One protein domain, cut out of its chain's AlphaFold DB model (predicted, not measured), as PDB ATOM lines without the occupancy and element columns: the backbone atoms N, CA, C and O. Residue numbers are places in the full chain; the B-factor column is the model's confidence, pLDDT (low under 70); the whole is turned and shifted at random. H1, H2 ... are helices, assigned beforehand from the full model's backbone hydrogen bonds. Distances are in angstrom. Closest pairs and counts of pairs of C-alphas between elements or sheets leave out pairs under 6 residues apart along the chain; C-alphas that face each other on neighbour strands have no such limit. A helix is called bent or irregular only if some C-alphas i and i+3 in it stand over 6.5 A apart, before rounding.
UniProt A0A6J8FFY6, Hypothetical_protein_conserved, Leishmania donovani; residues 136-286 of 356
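AT A GLANCE: This is residues 136 to 286 of the 356 residues of the protein "Hypothetical_protein_conserved" of Leishmania donovani (UniProt A0A6J8FFY6). An elongated assembly of helices: at one end H1 and H4 run side by side with H2, at the other H7 and H9 lie side by side, and H5 and H6 join the two groups. The contacts form a ring, H2 to H4 to H5 to H9 to H7 to H6 and back to H2, with H6 nearest the mean of the C-alphas. The printed part has 151 residues with nine named helices, H1 to H9 in chain order, and no named strand; the class is all helix. It is compact, with a radius of gyration of the C-alphas of 16.2 A, and spans 54 by 35 by 27 A.

HOW THE PARTS SIT: H1, residues 138 to 153, and H2, residues 159 to 170, form a hairpin at a shallow tilt of 26 degrees; their closest C-alphas, of Leu 147 and Leu 165, are 5.7 A apart. H3, residues 173 to 177, touches H4, residues 179 to 192, only at the corner, closest at the C-alphas of Ala 175 and Gln 182, 4.7 A. H2 and H4 touch, opposite ways at a shallow tilt of 8 degrees, closest at the C-alphas of Pro 159 and Val 192, 6.0 A. H5, residues 195 to 203, forms a hairpin with H4, and they only just touch, with 3 pairs of C-alphas within 8 A; the closest are those of Arg 190 and Tyr 198, 5.7 A. H6, residues 213 to 230, touches H2 with residues 223 to 230 alone, closest at the C-alphas of His 227 and Ala 160, 5.3 A. H7, residues 241 to 255, forms a hairpin with H6 at a steep tilt of 40 degrees; the C-alphas of Gln 218 and Ala 255 are closest, 5.1 A. H8, residues 257 to 261, is close to but not clearly touching H7, closest at the C-alphas of Lys 253 and Leu 259, 6.2 A. H9, residues 263 to 286, touches H7, opposite ways at a shallow tilt of 23 degrees, closest at the C-alphas of Glu 242 and Lys 280, 5.1 A. With residues 264 to 268 alone H9 touches H5, closest at the C-alphas of Val 200 and Ala 264, 5.3 A. H1 and H9 are apart. Every O i to N i+4 pair is within hydrogen-bond range in H1, H2, H3, H6 and H9, against 8 of 10 in H4, 4 of 5 in H5, 9 of 11 in H7 and 0 of 1 in H8, where 2 of 2 O i to N i+3 pairs are.

IN THESE COORDINATES: H1 begins at C-alpha 138 (99.940, 224.026, 249.855) and is 21.7 A long. H4 measures 20.0 A, H6 25.6 A and H7 21.7 A. H7 is irregular: C-alphas 242 and 245 are 7.1 A apart. H9, 34.8 A, ends at C-alpha 286 (51.665, 213.668, 228.141).

THE WHOLE: The C-alphas of Asp 137 and Leu 285 are farthest apart, 55.2 A. The printed part has no cut and no long link. The mean pLDDT of the printed part is 90.2; residue 155 is under 70.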
ATOM      1  N   LEU A 136     103.683 220.940 243.747       83.94
ATOM      2  CA  LEU A 136     102.408 221.230 244.387       83.94
ATOM      3  C   LEU A 136     102.633 222.259 245.491       83.94
ATOM      4  O   LEU A 136     103.415 222.010 246.414       83.94
ATOM      5  N   ASP A 137     101.936 223.388 245.402       87.81
ATOM      6  CA  ASP A 137     101.812 224.329 246.508       87.81
ATOM      7  C   ASP A 137     100.847 223.790 247.582       87.81
ATOM      8  O   ASP A 137     100.209 222.748 247.415       87.81
ATOM      9  N   GLU A 138     100.782 224.464 248.731       87.00
ATOM     10  CA  GLU A 138      99.940 224.026 249.855       87.00
ATOM     11  C   GLU A 138      98.458 223.967 249.464       87.00
ATOM     12  O   GLU A 138      97.788 222.982 249.765       87.00
ATOM     13  N   LEU A 139      97.978 224.951 248.695       88.31
ATOM     14  CA  LEU A 139      96.602 224.989 248.202       88.31
ATOM     15  C   LEU A 139      96.283 223.777 247.313       88.31
ATOM     16  O   LEU A 139      95.250 223.135 247.502       88.31
ATOM     17  N   ALA A 140      97.153 223.444 246.354       87.69
ATOM     18  CA  ALA A 140      96.938 222.301 245.475       87.69
ATOM     19  C   ALA A 140      96.951 220.982 246.245       87.69
ATOM     20  O   ALA A 140      96.148 220.099 245.943       87.69
ATOM     21  N   ARG A 141      97.816 220.851 247.258       90.62
ATOM     22  CA  ARG A 141      97.830 219.667 248.132       90.62
ATOM     23  C   ARG A 141      96.529 219.537 248.912       90.62
ATOM     24  O   ARG A 141      95.964 218.449 248.916       90.62
ATOM     25  N   ASP A 142      96.032 220.622 249.499       89.75
ATOM     26  CA  ASP A 142      94.775 220.611 250.254       89.75
ATOM     27  C   ASP A 142      93.584 220.227 249.360       89.75
ATOM     28  O   ASP A 142      92.763 219.395 249.744       89.75
ATOM     29  N   ARG A 143      93.521 220.762 248.132       89.56
ATOM     30  CA  ARG A 143      92.457 220.440 247.164       89.56
ATOM     31  C   ARG A 143      92.526 219.012 246.639       89.56
ATOM     32  O   ARG A 143      91.491 218.365 246.506       89.56
ATOM     33  N   ILE A 144      93.725 218.509 246.353       91.62
ATOM     34  CA  ILE A 144      93.914 217.111 245.944       91.62
ATOM     35  C   ILE A 144      93.577 216.171 247.106       91.62
ATOM     36  O   ILE A 144      92.956 215.133 246.886       91.62
ATOM     37  N   TRP A 145      93.938 216.536 248.338       89.50
ATOM     38  CA  TRP A 145      93.601 215.758 249.526       89.50
ATOM     39  C   TRP A 145      92.089 215.679 249.738       89.50
ATOM     40  O   TRP A 145      91.560 214.583 249.903       89.50
ATOM     41  N   GLU A 146      91.392 216.817 249.673       90.44
ATOM     42  CA  GLU A 146      89.925 216.893 249.737       90.44
ATOM     43  C   GLU A 146      89.270 216.016 248.658       90.44
ATOM     44  O   GLU A 146      88.370 215.232 248.955       90.44
ATOM     45  N   LEU A 147      89.767 216.086 247.419       90.25
ATOM     46  CA  LEU A 147      89.279 215.270 246.311       90.25
ATOM     47  C   LEU A 147      89.431 213.765 246.578       90.25
ATOM     48  O   LEU A 147      88.473 213.008 246.415       90.25
ATOM     49  N   VAL A 148      90.631 213.317 246.961       89.50
ATOM     50  CA  VAL A 148      90.898 211.891 247.200       89.50
ATOM     51  C   VAL A 148      90.109 211.382 248.405       89.50
ATOM     52  O   VAL A 148      89.586 210.268 248.363       89.50
ATOM     53  N   ASP A 149      89.976 212.196 249.452       86.62
ATOM     54  CA  ASP A 149      89.167 211.853 250.619       86.62
ATOM     55  C   ASP A 149      87.698 211.644 250.236       86.62
ATOM     56  O   ASP A 149      87.109 210.616 250.572       86.62
ATOM     57  N   VAL A 150      87.132 212.554 249.438       85.25
ATOM     58  CA  VAL A 150      85.753 212.434 248.951       85.25
ATOM     59  C   VAL A 150      85.562 211.192 248.079       85.25
ATOM     60  O   VAL A 150      84.595 210.456 248.271       85.25
ATOM     61  N   LEU A 151      86.479 210.912 247.153       82.44
ATOM     62  CA  LEU A 151      86.346 209.769 246.244       82.44
ATOM     63  C   LEU A 151      86.480 208.415 246.944       82.44
ATOM     64  O   LEU A 151      85.791 207.464 246.570       82.44
ATOM     65  N   LEU A 152      87.362 208.310 247.943       82.06
ATOM     66  CA  LEU A 152      87.640 207.042 248.619       82.06
ATOM     67  C   LEU A 152      86.777 206.812 249.865       82.06
ATOM     68  O   LEU A 152      86.489 205.656 250.177       82.06
ATOM     69  N   HIS A 153      86.355 207.867 250.568       77.19
ATOM     70  CA  HIS A 153      85.656 207.747 251.854       77.19
ATOM     71  C   HIS A 153      84.211 208.263 251.836       77.19
ATOM     72  O   HIS A 153      83.398 207.757 252.612       77.19
ATOM     73  N   ASP A 154      83.854 209.220 250.969       74.81
ATOM     74  CA  ASP A 154      82.516 209.834 250.954       74.81
ATOM     75  C   ASP A 154      81.661 209.359 249.767       74.81
ATOM     76  O   ASP A 154      81.382 210.074 248.803       74.81
ATOM     77  N   HIS A 155      81.185 208.114 249.865       67.75
ATOM     78  CA  HIS A 155      80.353 207.478 248.833       67.75
ATOM     79  C   HIS A 155      78.953 208.104 248.679       67.75
ATOM     80  O   HIS A 155      78.172 207.656 247.837       67.75
ATOM     81  N   HIS A 156      78.585 209.067 249.528       74.06
ATOM     82  CA  HIS A 156      77.263 209.696 249.511       74.06
ATOM     83  C   HIS A 156      77.193 210.920 248.599       74.06
ATOM     84  O   HIS A 156      76.093 211.404 248.321       74.06
ATOM     85  N   ARG A 157      78.343 211.410 248.129       80.25
ATOM     86  CA  ARG A 157      78.421 212.576 247.252       80.25
ATOM     87  C   ARG A 157      77.814 212.285 245.889       80.25
ATOM     88  O   ARG A 157      78.005 211.211 245.318       80.25
ATOM     89  N   ALA A 158      77.083 213.264 245.366       86.62
ATOM     90  CA  ALA A 158      76.563 213.184 244.012       86.62
ATOM     91  C   ALA A 158      77.725 213.234 242.999       86.62
ATOM     92  O   ALA A 158      78.711 213.936 243.240       86.62
ATOM     93  N   PRO A 159      77.613 212.563 241.837       89.00
ATOM     94  CA  PRO A 159      78.634 212.634 240.791       89.00
ATOM     95  C   PRO A 159      78.945 214.065 240.330       89.00
ATOM     96  O   PRO A 159      80.084 214.357 239.983       89.00
ATOM     97  N   ALA A 160      77.957 214.969 240.360       91.00
ATOM     98  CA  ALA A 160      78.147 216.390 240.062       91.00
ATOM     99  C   ALA A 160      79.111 217.065 241.056       91.00
ATOM    100  O   ALA A 160      80.056 217.722 240.641       91.00
ATOM    101  N   GLU A 161      78.958 216.808 242.357       90.81
ATOM    102  CA  GLU A 161      79.858 217.347 243.386       90.81
ATOM    103  C   GLU A 161      81.279 216.774 243.256       90.81
ATOM    104  O   GLU A 161      82.267 217.487 243.425       90.81
ATOM    105  N   GLN A 162      81.402 215.486 242.915       91.12
ATOM    106  CA  GLN A 162      82.702 214.870 242.633       91.12
ATOM    107  C   GLN A 162      83.359 215.503 241.401       91.12
ATOM    108  O   GLN A 162      84.560 215.773 241.411       91.12
ATOM    109  N   PHE A 163      82.577 215.780 240.354       93.44
ATOM    110  CA  PHE A 163      83.054 216.473 239.161       93.44
ATOM    111  C   PHE A 163      83.580 217.871 239.500       93.44
ATOM    112  O   PHE A 163      84.658 218.225 239.026       93.44
ATOM    113  N   ASP A 164      82.899 218.621 240.367       93.81
ATOM    114  CA  ASP A 164      83.316 219.969 240.775       93.81
ATOM    115  C   ASP A 164      84.696 219.968 241.430       93.81
ATOM    116  O   ASP A 164      85.541 220.812 241.115       93.81
ATOM    117  N   LEU A 165      84.954 218.993 242.305       92.56
ATOM    118  CA  LEU A 165      86.247 218.830 242.968       92.56
ATOM    119  C   LEU A 165      87.353 218.501 241.958       92.56
ATOM    120  O   LEU A 165      88.414 219.131 241.972       92.56
ATOM    121  N   VAL A 166      87.097 217.557 241.047       93.62
ATOM    122  CA  VAL A 166      88.069 217.162 240.014       93.62
ATOM    123  C   VAL A 166      88.343 218.316 239.052       93.62
ATOM    124  O   VAL A 166      89.501 218.604 238.749       93.62
ATOM    125  N   TYR A 167      87.298 219.000 238.587       94.56
ATOM    126  CA  TYR A 167      87.420 220.121 237.659       94.56
ATOM    127  C   TYR A 167      88.156 221.299 238.302       94.56
ATOM    128  O   TYR A 167      89.063 221.864 237.688       94.56
ATOM    129  N   THR A 168      87.844 221.614 239.563       92.62
ATOM    130  CA  THR A 168      88.568 222.633 240.336       92.62
ATOM    131  C   THR A 168      90.049 222.284 240.434       92.62
ATOM    132  O   THR A 168      90.890 223.142 240.172       92.62
ATOM    133  N   ALA A 169      90.381 221.023 240.731       92.56
ATOM    134  CA  ALA A 169      91.766 220.573 240.800       92.56
ATOM    135  C   ALA A 169      92.484 220.646 239.436       92.56
ATOM    136  O   ALA A 169      93.641 221.062 239.369       92.56
ATOM    137  N   LEU A 170      91.799 220.299 238.341       92.50
ATOM    138  CA  LEU A 170      92.322 220.391 236.968       92.50
ATOM    139  C   LEU A 170      92.558 221.837 236.509       92.50
ATOM    140  O   LEU A 170      93.450 222.088 235.698       92.50
ATOM    141  N   CYS A 171      91.788 222.790 237.033       91.94
ATOM    142  CA  CYS A 171      91.946 224.212 236.733       91.94
ATOM    143  C   CYS A 171      93.077 224.886 237.530       91.94
ATOM    144  O   CYS A 171      93.372 226.055 237.282       91.94
ATOM    145  N   MET A 172      93.729 224.186 238.468       90.56
ATOM    146  CA  MET A 172      94.851 224.743 239.227       90.56
ATOM    147  C   MET A 172      96.125 224.838 238.370       90.56
ATOM    148  O   MET A 172      96.388 223.929 237.576       90.56
ATOM    149  N   PRO A 173      96.992 225.850 238.584       87.69
ATOM    150  CA  PRO A 173      98.268 225.971 237.870       87.69
ATOM    151  C   PRO A 173      99.130 224.708 237.964       87.69
ATOM    152  O   PRO A 173      99.673 224.245 236.968       87.69
ATOM    153  N   ALA A 174      99.153 224.068 239.136       87.44
ATOM    154  CA  ALA A 174      99.897 222.834 239.358       87.44
ATOM    155  C   ALA A 174      99.492 221.690 238.406       87.44
ATOM    156  O   ALA A 174     100.346 220.917 237.973       87.44
ATOM    157  N   ALA A 175      98.209 221.585 238.044       88.75
ATOM    158  CA  ALA A 175      97.734 220.587 237.088       88.75
ATOM    159  C   ALA A 175      98.110 220.941 235.640       88.75
ATOM    160  O   ALA A 175      98.256 220.046 234.814       88.75
ATOM    161  N   GLN A 176      98.302 222.221 235.332       88.00
ATOM    162  CA  GLN A 176      98.657 222.696 233.993       88.00
ATOM    163  C   GLN A 176     100.164 222.627 233.741       88.00
ATOM    164  O   GLN A 176     100.606 222.233 232.662       88.00
ATOM    165  N   ASP A 177     100.956 222.938 234.765       87.75
ATOM    166  CA  ASP A 177     102.415 222.954 234.686       87.75
ATOM    167  C   ASP A 177     103.017 221.542 234.818       87.75
ATOM    168  O   ASP A 177     104.106 221.263 234.301       87.75
ATOM    169  N   HIS A 178     102.304 220.612 235.470       88.25
ATOM    170  CA  HIS A 178     102.791 219.259 235.737       88.25
ATOM    171  C   HIS A 178     101.909 218.169 235.125       88.25
ATOM    172  O   HIS A 178     100.924 217.703 235.699       88.25
ATOM    173  N   ARG A 179     102.375 217.635 233.990       89.00
ATOM    174  CA  ARG A 179     101.691 216.587 233.213       89.00
ATOM    175  C   ARG A 179     101.302 215.338 234.017       89.00
ATOM    176  O   ARG A 179     100.317 214.686 233.688       89.00
ATOM    177  N   GLN A 180     102.073 214.961 235.037       89.69
ATOM    178  CA  GLN A 180     101.766 213.786 235.863       89.69
ATOM    179  C   GLN A 180     100.557 214.025 236.781       89.69
ATOM    180  O   GLN A 180      99.710 213.139 236.909       89.69
ATOM    181  N   VAL A 181     100.436 215.232 237.344       90.88
ATOM    182  CA  VAL A 181      99.264 215.661 238.122       90.88
ATOM    183  C   VAL A 181      98.044 215.693 237.207       90.88
ATOM    184  O   VAL A 181      97.046 215.042 237.501       90.88
ATOM    185  N   GLN A 182      98.172 216.331 236.038       92.19
ATOM    186  CA  GLN A 182      97.109 216.385 235.033       92.19
ATOM    187  C   GLN A 182      96.610 214.997 234.632       92.19
ATOM    188  O   GLN A 182      95.411 214.741 234.609       92.19
ATOM    189  N   ARG A 183      97.535 214.077 234.329       92.25
ATOM    190  CA  ARG A 183      97.203 212.714 233.908       92.25
ATOM    191  C   ARG A 183      96.445 211.961 234.996       92.25
ATOM    192  O   ARG A 183      95.492 211.259 234.679       92.25
ATOM    193  N   SER A 184      96.869 212.100 236.248       92.88
ATOM    194  CA  SER A 184      96.223 211.425 237.376       92.88
ATOM    195  C   SER A 184      94.821 211.992 237.610       92.88
ATOM    196  O   SER A 184      93.866 211.232 237.723       92.88
ATOM    197  N   LEU A 185      94.661 213.317 237.552       93.81
ATOM    198  CA  LEU A 185      93.353 213.972 237.648       93.81
ATOM    199  C   LEU A 185      92.423 213.642 236.469       93.81
ATOM    200  O   LEU A 185      91.223 213.498 236.666       93.81
ATOM    201  N   LEU A 186      92.948 213.470 235.253       93.75
ATOM    202  CA  LEU A 186      92.168 213.011 234.098       93.75
ATOM    203  C   LEU A 186      91.680 211.566 234.269       93.75
ATOM    204  O   LEU A 186      90.540 211.263 233.924       93.75
ATOM    205  N   LEU A 187      92.505 210.677 234.832       91.56
ATOM    206  CA  LEU A 187      92.072 209.313 235.160       91.56
ATOM    207  C   LEU A 187      90.945 209.318 236.196       91.56
ATOM    208  O   LEU A 187      89.985 208.567 236.050       91.56
ATOM    209  N   VAL A 188      91.033 210.205 237.186       92.12
ATOM    210  CA  VAL A 188      89.962 210.426 238.160       92.12
ATOM    211  C   VAL A 188      88.709 211.009 237.491       92.12
ATOM    212  O   VAL A 188      87.600 210.555 237.752       92.12
ATOM    213  N   LEU A 189      88.852 211.974 236.579       93.44
ATOM    214  CA  LEU A 189      87.716 212.539 235.845       93.44
ATOM    215  C   LEU A 189      86.953 211.450 235.083       93.44
ATOM    216  O   LEU A 189      85.723 211.432 235.101       93.44
ATOM    217  N   ARG A 190      87.680 210.518 234.455       91.75
ATOM    218  CA  ARG A 190      87.104 209.405 233.691       91.75
ATOM    219  C   ARG A 190      86.183 208.511 234.519       91.75
ATOM    220  O   ARG A 190      85.211 208.012 233.969       91.75
ATOM    221  N   SER A 191      86.461 208.311 235.809       88.19
ATOM    222  CA  SER A 191      85.597 207.494 236.674       88.19
ATOM    223  C   SER A 191      84.340 208.226 237.147       88.19
ATOM    224  O   SER A 191      83.418 207.586 237.644       88.19
ATOM    225  N   VAL A 192      84.298 209.557 237.027       89.19
ATOM    226  CA  VAL A 192      83.169 210.385 237.482       89.19
ATOM    227  C   VAL A 192      82.199 210.689 236.339       89.19
ATOM    228  O   VAL A 192      80.983 210.653 236.532       89.19
ATOM    229  N   VAL A 193      82.714 210.986 235.142       91.38
ATOM    230  CA  VAL A 193      81.890 211.433 234.005       91.38
ATOM    231  C   VAL A 193      81.602 210.317 232.999       91.38
ATOM    232  O   VAL A 193      82.392 209.386 232.863       91.38
ATOM    233  N   PRO A 194      80.502 210.404 232.221       90.81
ATOM    234  CA  PRO A 194      80.270 209.477 231.121       90.81
ATOM    235  C   PRO A 194      81.449 209.468 230.141       90.81
ATOM    236  O   PRO A 194      81.949 210.526 229.759       90.81
ATOM    237  N   GLU A 195      81.837 208.284 229.663       89.81
ATOM    238  CA  GLU A 195      82.964 208.106 228.732       89.81
ATOM    239  C   GLU A 195      82.866 209.033 227.504       89.81
ATOM    240  O   GLU A 195      83.868 209.578 227.051       89.81
ATOM    241  N   THR A 196      81.659 209.278 226.981       90.69
ATOM    242  CA  THR A 196      81.443 210.199 225.852       90.69
ATOM    243  C   THR A 196      81.860 211.634 226.173       90.69
ATOM    244  O   THR A 196      82.466 212.282 225.323       90.69
ATOM    245  N   LEU A 197      81.588 212.113 227.391       92.94
ATOM    246  CA  LEU A 197      82.009 213.431 227.862       92.94
ATOM    247  C   LEU A 197      83.511 213.450 228.173       92.94
ATOM    248  O   LEU A 197      84.198 214.387 227.771       92.94
ATOM    249  N   TYR A 198      84.042 212.396 228.802       94.12
ATOM    250  CA  TYR A 198      85.479 212.269 229.074       94.12
ATOM    251  C   TYR A 198      86.323 212.404 227.795       94.12
ATOM    252  O   TYR A 198      87.322 213.122 227.779       94.12
ATOM    253  N   ARG A 199      85.888 211.796 226.684       94.56
ATOM    254  CA  ARG A 199      86.578 211.919 225.386       94.56
ATOM    255  C   ARG A 199      86.660 213.352 224.869       94.56
ATOM    256  O   ARG A 199      87.591 213.662 224.126       94.56
ATOM    257  N   VAL A 200      85.724 214.223 225.243       94.75
ATOM    258  CA  VAL A 200      85.794 215.651 224.902       94.75
ATOM    259  C   VAL A 200      86.921 216.319 225.686       94.75
ATOM    260  O   VAL A 200      87.759 216.963 225.064       94.75
ATOM    261  N   PHE A 201      86.999 216.088 227.002       93.62
ATOM    262  CA  PHE A 201      88.089 216.587 227.855       93.62
ATOM    263  C   PHE A 201      89.469 216.059 227.438       93.62
ATOM    264  O   PHE A 201      90.467 216.757 227.576       93.62
ATOM    265  N   GLU A 202      89.543 214.835 226.912       92.50
ATOM    266  CA  GLU A 202      90.789 214.278 226.368       92.50
ATOM    267  C   GLU A 202      91.191 214.939 225.036       92.50
ATOM    268  O   GLU A 202      92.377 215.066 224.731       92.50
ATOM    269  N   SER A 203      90.209 215.352 224.227       91.38
ATOM    270  CA  SER A 203      90.435 215.874 222.871       91.38
ATOM    271  C   SER A 203      90.636 217.387 222.817       91.38
ATOM    272  O   SER A 203      91.240 217.893 221.870       91.38
ATOM    273  N   VAL A 204      90.065 218.115 223.774       90.38
ATOM    274  CA  VAL A 204      89.996 219.575 223.794       90.38
ATOM    275  C   VAL A 204      90.335 220.059 225.192       90.38
ATOM    276  O   VAL A 204      89.815 219.541 226.176       90.38
ATOM    277  N   ASP A 205      91.168 221.093 225.268       87.19
ATOM    278  CA  ASP A 205      91.445 221.765 226.529       87.19
ATOM    279  C   ASP A 205      90.232 222.599 226.967       87.19
ATOM    280  O   ASP A 205      89.936 223.656 226.401       87.19
ATOM    281  N   LEU A 206      89.501 222.070 227.947       90.50
ATOM    282  CA  LEU A 206      88.360 222.718 228.598       90.50
ATOM    283  C   LEU A 206      88.727 223.255 229.992       90.50
ATOM    284  O   LEU A 206      87.844 223.653 230.761       90.50
ATOM    285  N   PHE A 207      90.014 223.235 230.352       90.56
ATOM    286  CA  PHE A 207      90.480 223.669 231.662       90.56
ATOM    287  C   PHE A 207      90.666 225.180 231.662       90.56
ATOM    288  O   PHE A 207      91.542 225.740 231.006       90.56
ATOM    289  N   VAL A 208      89.823 225.864 232.424       87.25
ATOM    290  CA  VAL A 208      89.840 227.319 232.484       87.25
ATOM    291  C   VAL A 208      90.574 227.734 233.750       87.25
ATOM    292  O   VAL A 208      90.048 227.583 234.846       87.25
ATOM    293  N   VAL A 209      91.792 228.258 233.617       83.56
ATOM    294  CA  VAL A 209      92.670 228.619 234.755       83.56
ATOM    295  C   VAL A 209      92.491 230.074 235.191       83.56
ATOM    296  O   VAL A 209      92.702 230.413 236.350       83.56
ATOM    297  N   ARG A 210      92.114 230.954 234.260       83.94
ATOM    298  CA  ARG A 210      91.995 232.395 234.512       83.94
ATOM    299  C   ARG A 210      90.674 232.722 235.210       83.94
ATOM    300  O   ARG A 210      89.686 232.020 235.028       83.94
ATOM    301  N   ASP A 211      90.666 233.817 235.963       83.31
ATOM    302  CA  ASP A 211      89.505 234.285 236.733       83.31
ATOM    303  C   ASP A 211      88.889 235.574 236.153       83.31
ATOM    304  O   ASP A 211      88.321 236.390 236.875       83.31
ATOM    305  N   ASP A 212      89.025 235.801 234.845       89.69
ATOM    306  CA  ASP A 212      88.362 236.912 234.156       89.69
ATOM    307  C   ASP A 212      86.887 236.605 233.843       89.69
ATOM    308  O   ASP A 212      86.464 235.450 233.837       89.69
ATOM    309  N   GLU A 213      86.083 237.638 233.562       86.25
ATOM    310  CA  GLU A 213      84.632 237.496 233.334       86.25
ATOM    311  C   GLU A 213      84.289 236.481 232.234       86.25
ATOM    312  O   GLU A 213      83.340 235.706 232.372       86.25
ATOM    313  N   GLN A 214      85.085 236.438 231.160       89.19
ATOM    314  CA  GLN A 214      84.897 235.473 230.080       89.19
ATOM    315  C   GLN A 214      85.171 234.043 230.559       89.19
ATOM    316  O   GLN A 214      84.389 233.139 230.271       89.19
ATOM    317  N   SER A 215      86.243 233.844 231.325       89.69
ATOM    318  CA  SER A 215      86.585 232.550 231.916       89.69
ATOM    319  C   SER A 215      85.543 232.077 232.930       89.69
ATOM    320  O   SER A 215      85.202 230.895 232.960       89.69
ATOM    321  N   LEU A 216      84.966 232.986 233.719       89.38
ATOM    322  CA  LEU A 216      83.859 232.662 234.621       89.38
ATOM    323  C   LEU A 216      82.624 232.192 233.849       89.38
ATOM    324  O   LEU A 216      82.017 231.193 234.229       89.38
ATOM    325  N   HIS A 217      82.288 232.854 232.738       90.88
ATOM    326  CA  HIS A 217      81.195 232.418 231.868       90.88
ATOM    327  C   HIS A 217      81.470 231.047 231.228       90.88
ATOM    328  O   HIS A 217      80.580 230.200 231.176       90.88
ATOM    329  N   GLN A 218      82.710 230.797 230.795       93.25
ATOM    330  CA  GLN A 218      83.122 229.501 230.252       93.25
ATOM    331  C   GLN A 218      82.991 228.373 231.277       93.25
ATOM    332  O   GLN A 218      82.437 227.318 230.960       93.25
ATOM    333  N   ARG A 219      83.460 228.604 232.509       93.38
ATOM    334  CA  ARG A 219      83.302 227.651 233.612       93.38
ATOM    335  C   ARG A 219      81.824 227.402 233.901       93.38
ATOM    336  O   ARG A 219      81.417 226.251 233.923       93.38
ATOM    337  N   ASP A 220      81.011 228.446 234.050       93.19
ATOM    338  CA  ASP A 220      79.575 228.314 234.337       93.19
ATOM    339  C   ASP A 220      78.831 227.484 233.273       93.19
ATOM    340  O   ASP A 220      78.112 226.542 233.613       93.19
ATOM    341  N   ALA A 221      79.064 227.759 231.984       94.56
ATOM    342  CA  ALA A 221      78.463 226.997 230.888       94.56
ATOM    343  C   ALA A 221      78.891 225.517 230.899       94.56
ATOM    344  O   ALA A 221      78.057 224.623 230.729       94.56
ATOM    345  N   LEU A 222      80.181 225.243 231.132       95.44
ATOM    346  CA  LEU A 222      80.703 223.879 231.213       95.44
ATOM    347  C   LEU A 222      80.125 223.115 232.409       95.44
ATOM    348  O   LEU A 222      79.734 221.960 232.253       95.44
ATOM    349  N   MET A 223      80.055 223.755 233.576       94.25
ATOM    350  CA  MET A 223      79.559 223.147 234.812       94.25
ATOM    351  C   MET A 223      78.082 222.782 234.678       94.25
ATOM    352  O   MET A 223      77.724 221.626 234.888       94.25
ATOM    353  N   LYS A 224      77.242 223.710 234.202       94.62
ATOM    354  CA  LYS A 224      75.817 223.448 233.926       94.62
ATOM    355  C   LYS A 224      75.617 222.289 232.958       94.62
ATOM    356  O   LYS A 224      74.774 221.420 233.185       94.62
ATOM    357  N   PHE A 225      76.408 222.254 231.886       94.56
ATOM    358  CA  PHE A 225      76.337 221.173 230.916       94.56
ATOM    359  C   PHE A 225      76.778 219.827 231.515       94.56
ATOM    360  O   PHE A 225      76.080 218.826 231.351       94.56
ATOM    361  N   ALA A 226      77.905 219.788 232.229       94.62
ATOM    362  CA  ALA A 226      78.418 218.574 232.858       94.62
ATOM    363  C   ALA A 226      77.460 218.038 233.933       94.62
ATOM    364  O   ALA A 226      77.161 216.844 233.941       94.62
ATOM    365  N   HIS A 227      76.906 218.914 234.773       94.56
ATOM    366  CA  HIS A 227      75.893 218.569 235.777       94.56
ATOM    367  C   HIS A 227      74.655 217.951 235.129       94.56
ATOM    368  O   HIS A 227      74.231 216.863 235.525       94.56
ATOM    369  N   ALA A 228      74.161 218.548 234.040       92.50
ATOM    370  CA  ALA A 228      73.049 217.987 233.278       92.50
ATOM    371  C   ALA A 228      73.358 216.581 232.719       92.50
ATOM    372  O   ALA A 228      72.488 215.709 232.740       92.50
ATOM    373  N   GLN A 229      74.593 216.320 232.265       90.94
ATOM    374  CA  GLN A 229      75.021 214.978 231.822       90.94
ATOM    375  C   GLN A 229      75.133 213.969 232.977       90.94
ATOM    376  O   GLN A 229      74.958 212.765 232.766       90.94
ATOM    377  N   LEU A 230      75.403 214.451 234.189       90.81
ATOM    378  CA  LEU A 230      75.485 213.656 235.418       90.81
ATOM    379  C   LEU A 230      74.119 213.449 236.093       90.81
ATOM    380  O   LEU A 230      74.020 212.698 237.062       90.81
ATOM    381  N   GLY A 231      73.057 214.044 235.543       88.81
ATOM    382  CA  GLY A 231      71.687 213.915 236.035       88.81
ATOM    383  C   GLY A 231      71.281 214.965 237.068       88.81
ATOM    384  O   GLY A 231      70.182 214.856 237.609       88.81
ATOM    385  N   ASP A 232      72.121 215.971 237.315       90.81
ATOM    386  CA  ASP A 232      71.786 217.136 238.134       90.81
ATOM    387  C   ASP A 232      71.385 218.306 237.226       90.81
ATOM    388  O   ASP A 232      72.201 219.112 236.776       90.81
ATOM    389  N   LEU A 233      70.108 218.330 236.841       88.69
ATOM    390  CA  LEU A 233      69.583 219.323 235.912       88.69
ATOM    391  C   LEU A 233      68.996 220.513 236.674       88.69
ATOM    392  O   LEU A 233      67.867 220.462 237.163       88.69
ATOM    393  N   HIS A 234      69.729 221.623 236.703       89.25
ATOM    394  CA  HIS A 234      69.184 222.899 237.152       89.25
ATOM    395  C   HIS A 234      68.346 223.538 236.035       89.25
ATOM    396  O   HIS A 234      68.866 223.769 234.945       89.25
ATOM    397  N   VAL A 235      67.069 223.828 236.297       89.12
ATOM    398  CA  VAL A 235      66.148 224.455 235.334       89.12
ATOM    399  C   VAL A 235      66.125 225.973 235.562       89.12
ATOM    400  O   VAL A 235      65.663 226.399 236.620       89.12
ATOM    401  N   PRO A 236      66.598 226.797 234.605       88.69
ATOM    402  CA  PRO A 236      66.531 228.251 234.720       88.69
ATOM    403  C   PRO A 236      65.091 228.781 234.733       88.69
ATOM    404  O   PRO A 236      64.200 228.212 234.096       88.69
ATOM    405  N   ASP A 237      64.879 229.921 235.394       86.88
ATOM    406  CA  ASP A 237      63.572 230.579 235.446       86.88
ATOM    407  C   ASP A 237      63.026 230.872 234.039       86.88
ATOM    408  O   ASP A 237      63.681 231.494 233.201       86.88
ATOM    409  N   GLY A 238      61.786 230.448 233.790       85.94
ATOM    410  CA  GLY A 238      61.092 230.678 232.521       85.94
ATOM    411  C   GLY A 238      61.420 229.682 231.405       85.94
ATOM    412  O   GLY A 238      60.821 229.788 230.334       85.94
ATOM    413  N   LEU A 239      62.299 228.705 231.647       89.38
ATOM    414  CA  LEU A 239      62.589 227.629 230.701       89.38
ATOM    415  C   LEU A 239      61.861 226.341 231.101       89.38
ATOM    416  O   LEU A 239      61.778 225.993 232.278       89.38
ATOM    417  N   ALA A 240      61.320 225.622 230.119       87.69
ATOM    418  CA  ALA A 240      60.745 224.308 230.370       87.69
ATOM    419  C   ALA A 240      61.865 223.270 230.552       87.69
ATOM    420  O   ALA A 240      62.870 223.320 229.843       87.69
ATOM    421  N   GLU A 241      61.682 222.316 231.471       86.75
ATOM    422  CA  GLU A 241      62.675 221.278 231.796       86.75
ATOM    423  C   GLU A 241      63.167 220.535 230.539       86.75
ATOM    424  O   GLU A 241      64.360 220.276 230.381       86.75
ATOM    425  N   GLU A 242      62.265 220.271 229.587       86.56
ATOM    426  CA  GLU A 242      62.581 219.598 228.325       86.56
ATOM    427  C   GLU A 242      63.469 220.402 227.355       86.56
ATOM    428  O   GLU A 242      64.022 219.822 226.419       86.56
ATOM    429  N   GLU A 243      63.608 221.715 227.554       87.56
ATOM    430  CA  GLU A 243      64.372 222.620 226.679       87.56
ATOM    431  C   GLU A 243      65.759 222.964 227.241       87.56
ATOM    432  O   GLU A 243      66.643 223.366 226.483       87.56
ATOM    433  N   VAL A 244      65.980 222.742 228.542       91.88
ATOM    434  CA  VAL A 244      67.219 223.104 229.256       91.88
ATOM    435  C   VAL A 244      68.457 222.505 228.601       91.88
ATOM    436  O   VAL A 244      69.426 223.211 228.336       91.88
ATOM    437  N   LEU A 245      68.421 221.208 228.288       91.25
ATOM    438  CA  LEU A 245      69.585 220.523 227.731       91.25
ATOM    439  C   LEU A 245      69.979 221.073 226.352       91.25
ATOM    440  O   LEU A 245      71.165 221.126 226.040       91.25
ATOM    441  N   SER A 246      69.010 221.500 225.535       91.00
ATOM    442  CA  SER A 246      69.297 222.144 224.247       91.00
ATOM    443  C   SER A 246      69.978 223.496 224.436       91.00
ATOM    444  O   SER A 246      70.960 223.767 223.752       91.00
ATOM    445  N   VAL A 247      69.516 224.299 225.399       93.19
ATOM    446  CA  VAL A 247      70.144 225.588 225.729       93.19
ATOM    447  C   VAL A 247      71.577 225.384 226.220       93.19
ATOM    448  O   VAL A 247      72.489 226.019 225.706       93.19
ATOM    449  N   TYR A 248      71.817 224.425 227.119       94.62
ATOM    450  CA  TYR A 248      73.171 224.154 227.620       94.62
ATOM    451  C   TYR A 248      74.135 223.654 226.536       94.62
ATOM    452  O   TYR A 248      75.325 223.956 226.597       94.62
ATOM    453  N   VAL A 249      73.646 222.922 225.526       93.88
ATOM    454  CA  VAL A 249      74.446 222.542 224.344       93.88
ATOM    455  C   VAL A 249      74.845 223.771 223.517       93.88
ATOM    456  O   VAL A 249      75.974 223.834 223.026       93.88
ATOM    457  N   ASP A 250      73.956 224.748 223.361       93.31
ATOM    458  CA  ASP A 250      74.257 225.979 222.624       93.31
ATOM    459  C   ASP A 250      75.191 226.909 223.419       93.31
ATOM    460  O   ASP A 250      76.141 227.466 222.852       93.31
ATOM    461  N   ASP A 251      74.992 227.013 224.734       94.12
ATOM    462  CA  ASP A 251      75.822 227.817 225.636       94.12
ATOM    463  C   ASP A 251      77.274 227.326 225.645       94.12
ATOM    464  O   ASP A 251      78.199 228.114 225.437       94.12
ATOM    465  N   ILE A 252      77.504 226.017 225.799       94.31
ATOM    466  CA  ILE A 252      78.867 225.465 225.816       94.31
ATOM    467  C   ILE A 252      79.559 225.583 224.450       94.31
ATOM    468  O   ILE A 252      80.756 225.866 224.395       94.31
ATOM    469  N   LYS A 253      78.827 225.455 223.335       93.81
ATOM    470  CA  LYS A 253      79.384 225.698 221.990       93.81
ATOM    471  C   LYS A 253      79.778 227.157 221.790       93.81
ATOM    472  O   LYS A 253      80.772 227.436 221.121       93.81
ATOM    473  N   THR A 254      79.008 228.073 222.367       94.06
ATOM    474  CA  THR A 254      79.300 229.509 222.335       94.06
ATOM    475  C   THR A 254      80.513 229.836 223.208       94.06
ATOM    476  O   THR A 254      81.408 230.561 222.773       94.06
ATOM    477  N   ALA A 255      80.585 229.248 224.403       94.12
ATOM    478  CA  ALA A 255      81.686 229.410 225.347       94.12
ATOM    479  C   ALA A 255      83.009 228.796 224.844       94.12
ATOM    480  O   ALA A 255      84.081 229.373 225.057       94.12
ATOM    481  N   PHE A 256      82.942 227.665 224.132       93.75
ATOM    482  CA  PHE A 256      84.094 226.937 223.596       93.75
ATOM    483  C   PHE A 256      83.942 226.675 222.087       93.75
ATOM    484  O   PHE A 256      83.643 225.551 221.671       93.75
ATOM    485  N   PRO A 257      84.234 227.667 221.222       92.06
ATOM    486  CA  PRO A 257      84.089 227.524 219.768       92.06
ATOM    487  C   PRO A 257      84.911 226.379 219.157       92.06
ATOM    488  O   PRO A 257      84.559 225.841 218.108       92.06
ATOM    489  N   VAL A 258      86.000 225.976 219.822       92.25
ATOM    490  CA  VAL A 258      86.849 224.837 219.431       92.25
ATOM    491  C   VAL A 258      86.083 223.505 219.399       92.25
ATOM    492  O   VAL A 258      86.447 222.604 218.646       92.25
ATOM    493  N   LEU A 259      84.974 223.384 220.139       93.50
ATOM    494  CA  LEU A 259      84.126 222.190 220.129       93.50
ATOM    495  C   LEU A 259      83.497 221.922 218.756       93.50
ATOM    496  O   LEU A 259      83.233 220.768 218.424       93.50
ATOM    497  N   ALA A 260      83.317 222.952 217.921       90.44
ATOM    498  CA  ALA A 260      82.704 222.812 216.600       90.44
ATOM    499  C   ALA A 260      83.467 221.850 215.669       90.44
ATOM    500  O   ALA A 260      82.866 221.230 214.789       90.44
ATOM    501  N   THR A 261      84.781 221.704 215.858       91.06
ATOM    502  CA  THR A 261      85.629 220.810 215.054       91.06
ATOM    503  C   THR A 261      85.946 219.488 215.755       91.06
ATOM    504  O   THR A 261      86.594 218.630 215.157       91.06
ATOM    505  N   CYS A 262      85.484 219.290 216.993       93.50
ATOM    506  CA  CYS A 262      85.792 218.114 217.800       93.50
ATOM    507  C   CYS A 262      84.847 216.934 217.475       93.50
ATOM    508  O   CYS A 262      83.641 217.031 217.711       93.50
ATOM    509  N   PRO A 263      85.351 215.775 217.006       94.06
ATOM    510  CA  PRO A 263      84.504 214.609 216.730       94.06
ATOM    511  C   PRO A 263      83.855 214.010 217.985       94.06
ATOM    512  O   PRO A 263      82.721 213.537 217.924       94.06
ATOM    513  N   ALA A 264      84.548 214.043 219.131       93.75
ATOM    514  CA  ALA A 264      83.990 213.578 220.401       93.75
ATOM    515  C   ALA A 264      82.787 214.438 220.821       93.75
ATOM    516  O   ALA A 264      81.764 213.907 221.254       93.75
ATOM    517  N   TRP A 265      82.867 215.754 220.592       95.25
ATOM    518  CA  TRP A 265      81.758 216.667 220.843       95.25
ATOM    519  C   TRP A 265      80.535 216.350 219.979       95.25
ATOM    520  O   TRP A 265      79.428 216.304 220.499       95.25
ATOM    521  N   GLN A 266      80.710 216.035 218.692       93.81
ATOM    522  CA  GLN A 266      79.587 215.691 217.803       93.81
ATOM    523  C   GLN A 266      78.780 214.478 218.295       93.81
ATOM    524  O   GLN A 266      77.569 214.394 218.077       93.81
ATOM    525  N   VAL A 267      79.439 213.520 218.955       93.94
ATOM    526  CA  VAL A 267      78.767 212.373 219.584       93.94
ATOM    527  C   VAL A 267      77.916 212.840 220.763       93.94
ATOM    528  O   VAL A 267      76.727 212.523 220.807       93.94
ATOM    529  N   VAL A 268      78.507 213.627 221.662       93.62
ATOM    530  CA  VAL A 268      77.837 214.182 222.847       93.62
ATOM    531  C   VAL A 268      76.660 215.082 222.455       93.62
ATOM    532  O   VAL A 268      75.560 214.913 222.972       93.62
ATOM    533  N   GLU A 269      76.851 215.980 221.491       94.19
ATOM    534  CA  GLU A 269      75.824 216.889 220.975       94.19
ATOM    535  C   GLU A 269      74.638 216.121 220.382       94.19
ATOM    536  O   GLU A 269      73.479 216.424 220.677       94.19
ATOM    537  N   ARG A 270      74.907 215.089 219.575       93.19
ATOM    538  CA  ARG A 270      73.860 214.242 218.990       93.19
ATOM    539  C   ARG A 270      73.070 213.500 220.067       93.19
ATOM    540  O   ARG A 270      71.843 213.402 219.959       93.19
ATOM    541  N   ASP A 271      73.748 212.969 221.077       91.62
ATOM    542  CA  ASP A 271      73.103 212.238 222.166       91.62
ATOM    543  C   ASP A 271      72.263 213.190 223.035       91.62
ATOM    544  O   ASP A 271      71.082 212.916 223.263       91.62
ATOM    545  N   ALA A 272      72.804 214.356 223.403       90.94
ATOM    546  CA  ALA A 272      72.090 215.402 224.137       90.94
ATOM    547  C   ALA A 272      70.864 215.919 223.365       90.94
ATOM    548  O   ALA A 272      69.763 215.985 223.911       90.94
ATOM    549  N   THR A 273      71.010 216.178 222.063       89.75
ATOM    550  CA  THR A 273      69.897 216.577 221.184       89.75
ATOM    551  C   THR A 273      68.828 215.490 221.118       89.75
ATOM    552  O   THR A 273      67.631 215.773 221.181       89.75
ATOM    553  N   THR A 274      69.235 214.222 221.029       90.69
ATOM    554  CA  THR A 274      68.297 213.093 221.024       90.69
ATOM    555  C   THR A 274      67.530 212.999 222.342       90.69
ATOM    556  O   THR A 274      66.327 212.727 222.326       90.69
ATOM    557  N   ILE A 275      68.201 213.221 223.475       89.44
ATOM    558  CA  ILE A 275      67.577 213.251 224.803       89.44
ATOM    559  C   ILE A 275      66.575 214.403 224.890       89.44
ATOM    560  O   ILE A 275      65.420 214.156 225.233       89.44
ATOM    561  N   ALA A 276      66.968 215.619 224.505       89.38
ATOM    562  CA  ALA A 276      66.099 216.794 224.526       89.38
ATOM    563  C   ALA A 276      64.852 216.602 223.642       89.38
ATOM    564  O   ALA A 276      63.723 216.790 224.093       89.38
ATOM    565  N   LEU A 277      65.023 216.111 222.407       89.50
ATOM    566  CA  LEU A 277      63.903 215.832 221.499       89.50
ATOM    567  C   LEU A 277      62.957 214.761 222.049       89.50
ATOM    568  O   LEU A 277      61.738 214.900 221.935       89.50
ATOM    569  N   LYS A 278      63.494 213.692 222.650       89.50
ATOM    570  CA  LYS A 278      62.673 212.649 223.284       89.50
ATOM    571  C   LYS A 278      61.934 213.185 224.504       89.50
ATOM    572  O   LYS A 278      60.748 212.897 224.645       89.50
ATOM    573  N   SER A 279      62.607 213.964 225.347       88.31
ATOM    574  CA  SER A 279      62.010 214.624 226.510       88.31
ATOM    575  C   SER A 279      60.831 215.499 226.084       88.31
ATOM    576  O   SER A 279      59.699 215.279 226.520       88.31
ATOM    577  N   LYS A 280      61.054 216.382 225.102       90.31
ATOM    578  CA  LYS A 280      60.015 217.251 224.542       90.31
ATOM    579  C   LYS A 280      58.870 216.462 223.914       90.31
ATOM    580  O   LYS A 280      57.707 216.792 224.132       90.31
ATOM    581  N   LEU A 281      59.168 215.386 223.182       90.25
ATOM    582  CA  LEU A 281      58.141 214.499 222.635       90.25
ATOM    583  C   LEU A 281      57.280 213.882 223.746       90.25
ATOM    584  O   LEU A 281      56.056 213.917 223.646       90.25
ATOM    585  N   PHE A 282      57.882 213.341 224.806       89.25
ATOM    586  CA  PHE A 282      57.127 212.742 225.909       89.25
ATOM    587  C   PHE A 282      56.311 213.773 226.689       89.25
ATOM    588  O   PHE A 282      55.159 213.489 227.020       89.25
ATOM    589  N   ALA A 283      56.847 214.974 226.911       89.88
ATOM    590  CA  ALA A 283      56.109 216.073 227.525       89.88
ATOM    591  C   ALA A 283      54.875 216.454 226.688       89.88
ATOM    592  O   ALA A 283      53.764 216.538 227.215       89.88
ATOM    593  N   LEU A 284      55.038 216.607 225.369       91.81
ATOM    594  CA  LEU A 284      53.937 216.916 224.452       91.81
ATOM    595  C   LEU A 284      52.898 215.792 224.386       91.81
ATOM    596  O   LEU A 284      51.700 216.069 224.406       91.81
ATOM    597  N   LEU A 285      53.333 214.531 224.350       91.06
ATOM    598  CA  LEU A 285      52.433 213.378 224.386       91.06
ATOM    599  C   LEU A 285      51.655 213.309 225.702       91.06
ATOM    600  O   LEU A 285      50.460 213.024 225.683       91.06
ATOM    601  N   GLY A 286      52.308 213.596 226.831       89.75
ATOM    602  CA  GLY A 286      51.665 213.668 228.141       89.75
ATOM    603  C   GLY A 286      50.604 214.767 228.203       89.75
ATOM    604  O   GLY A 286      49.478 214.497 228.621       89.75
TER     605      GLY A 286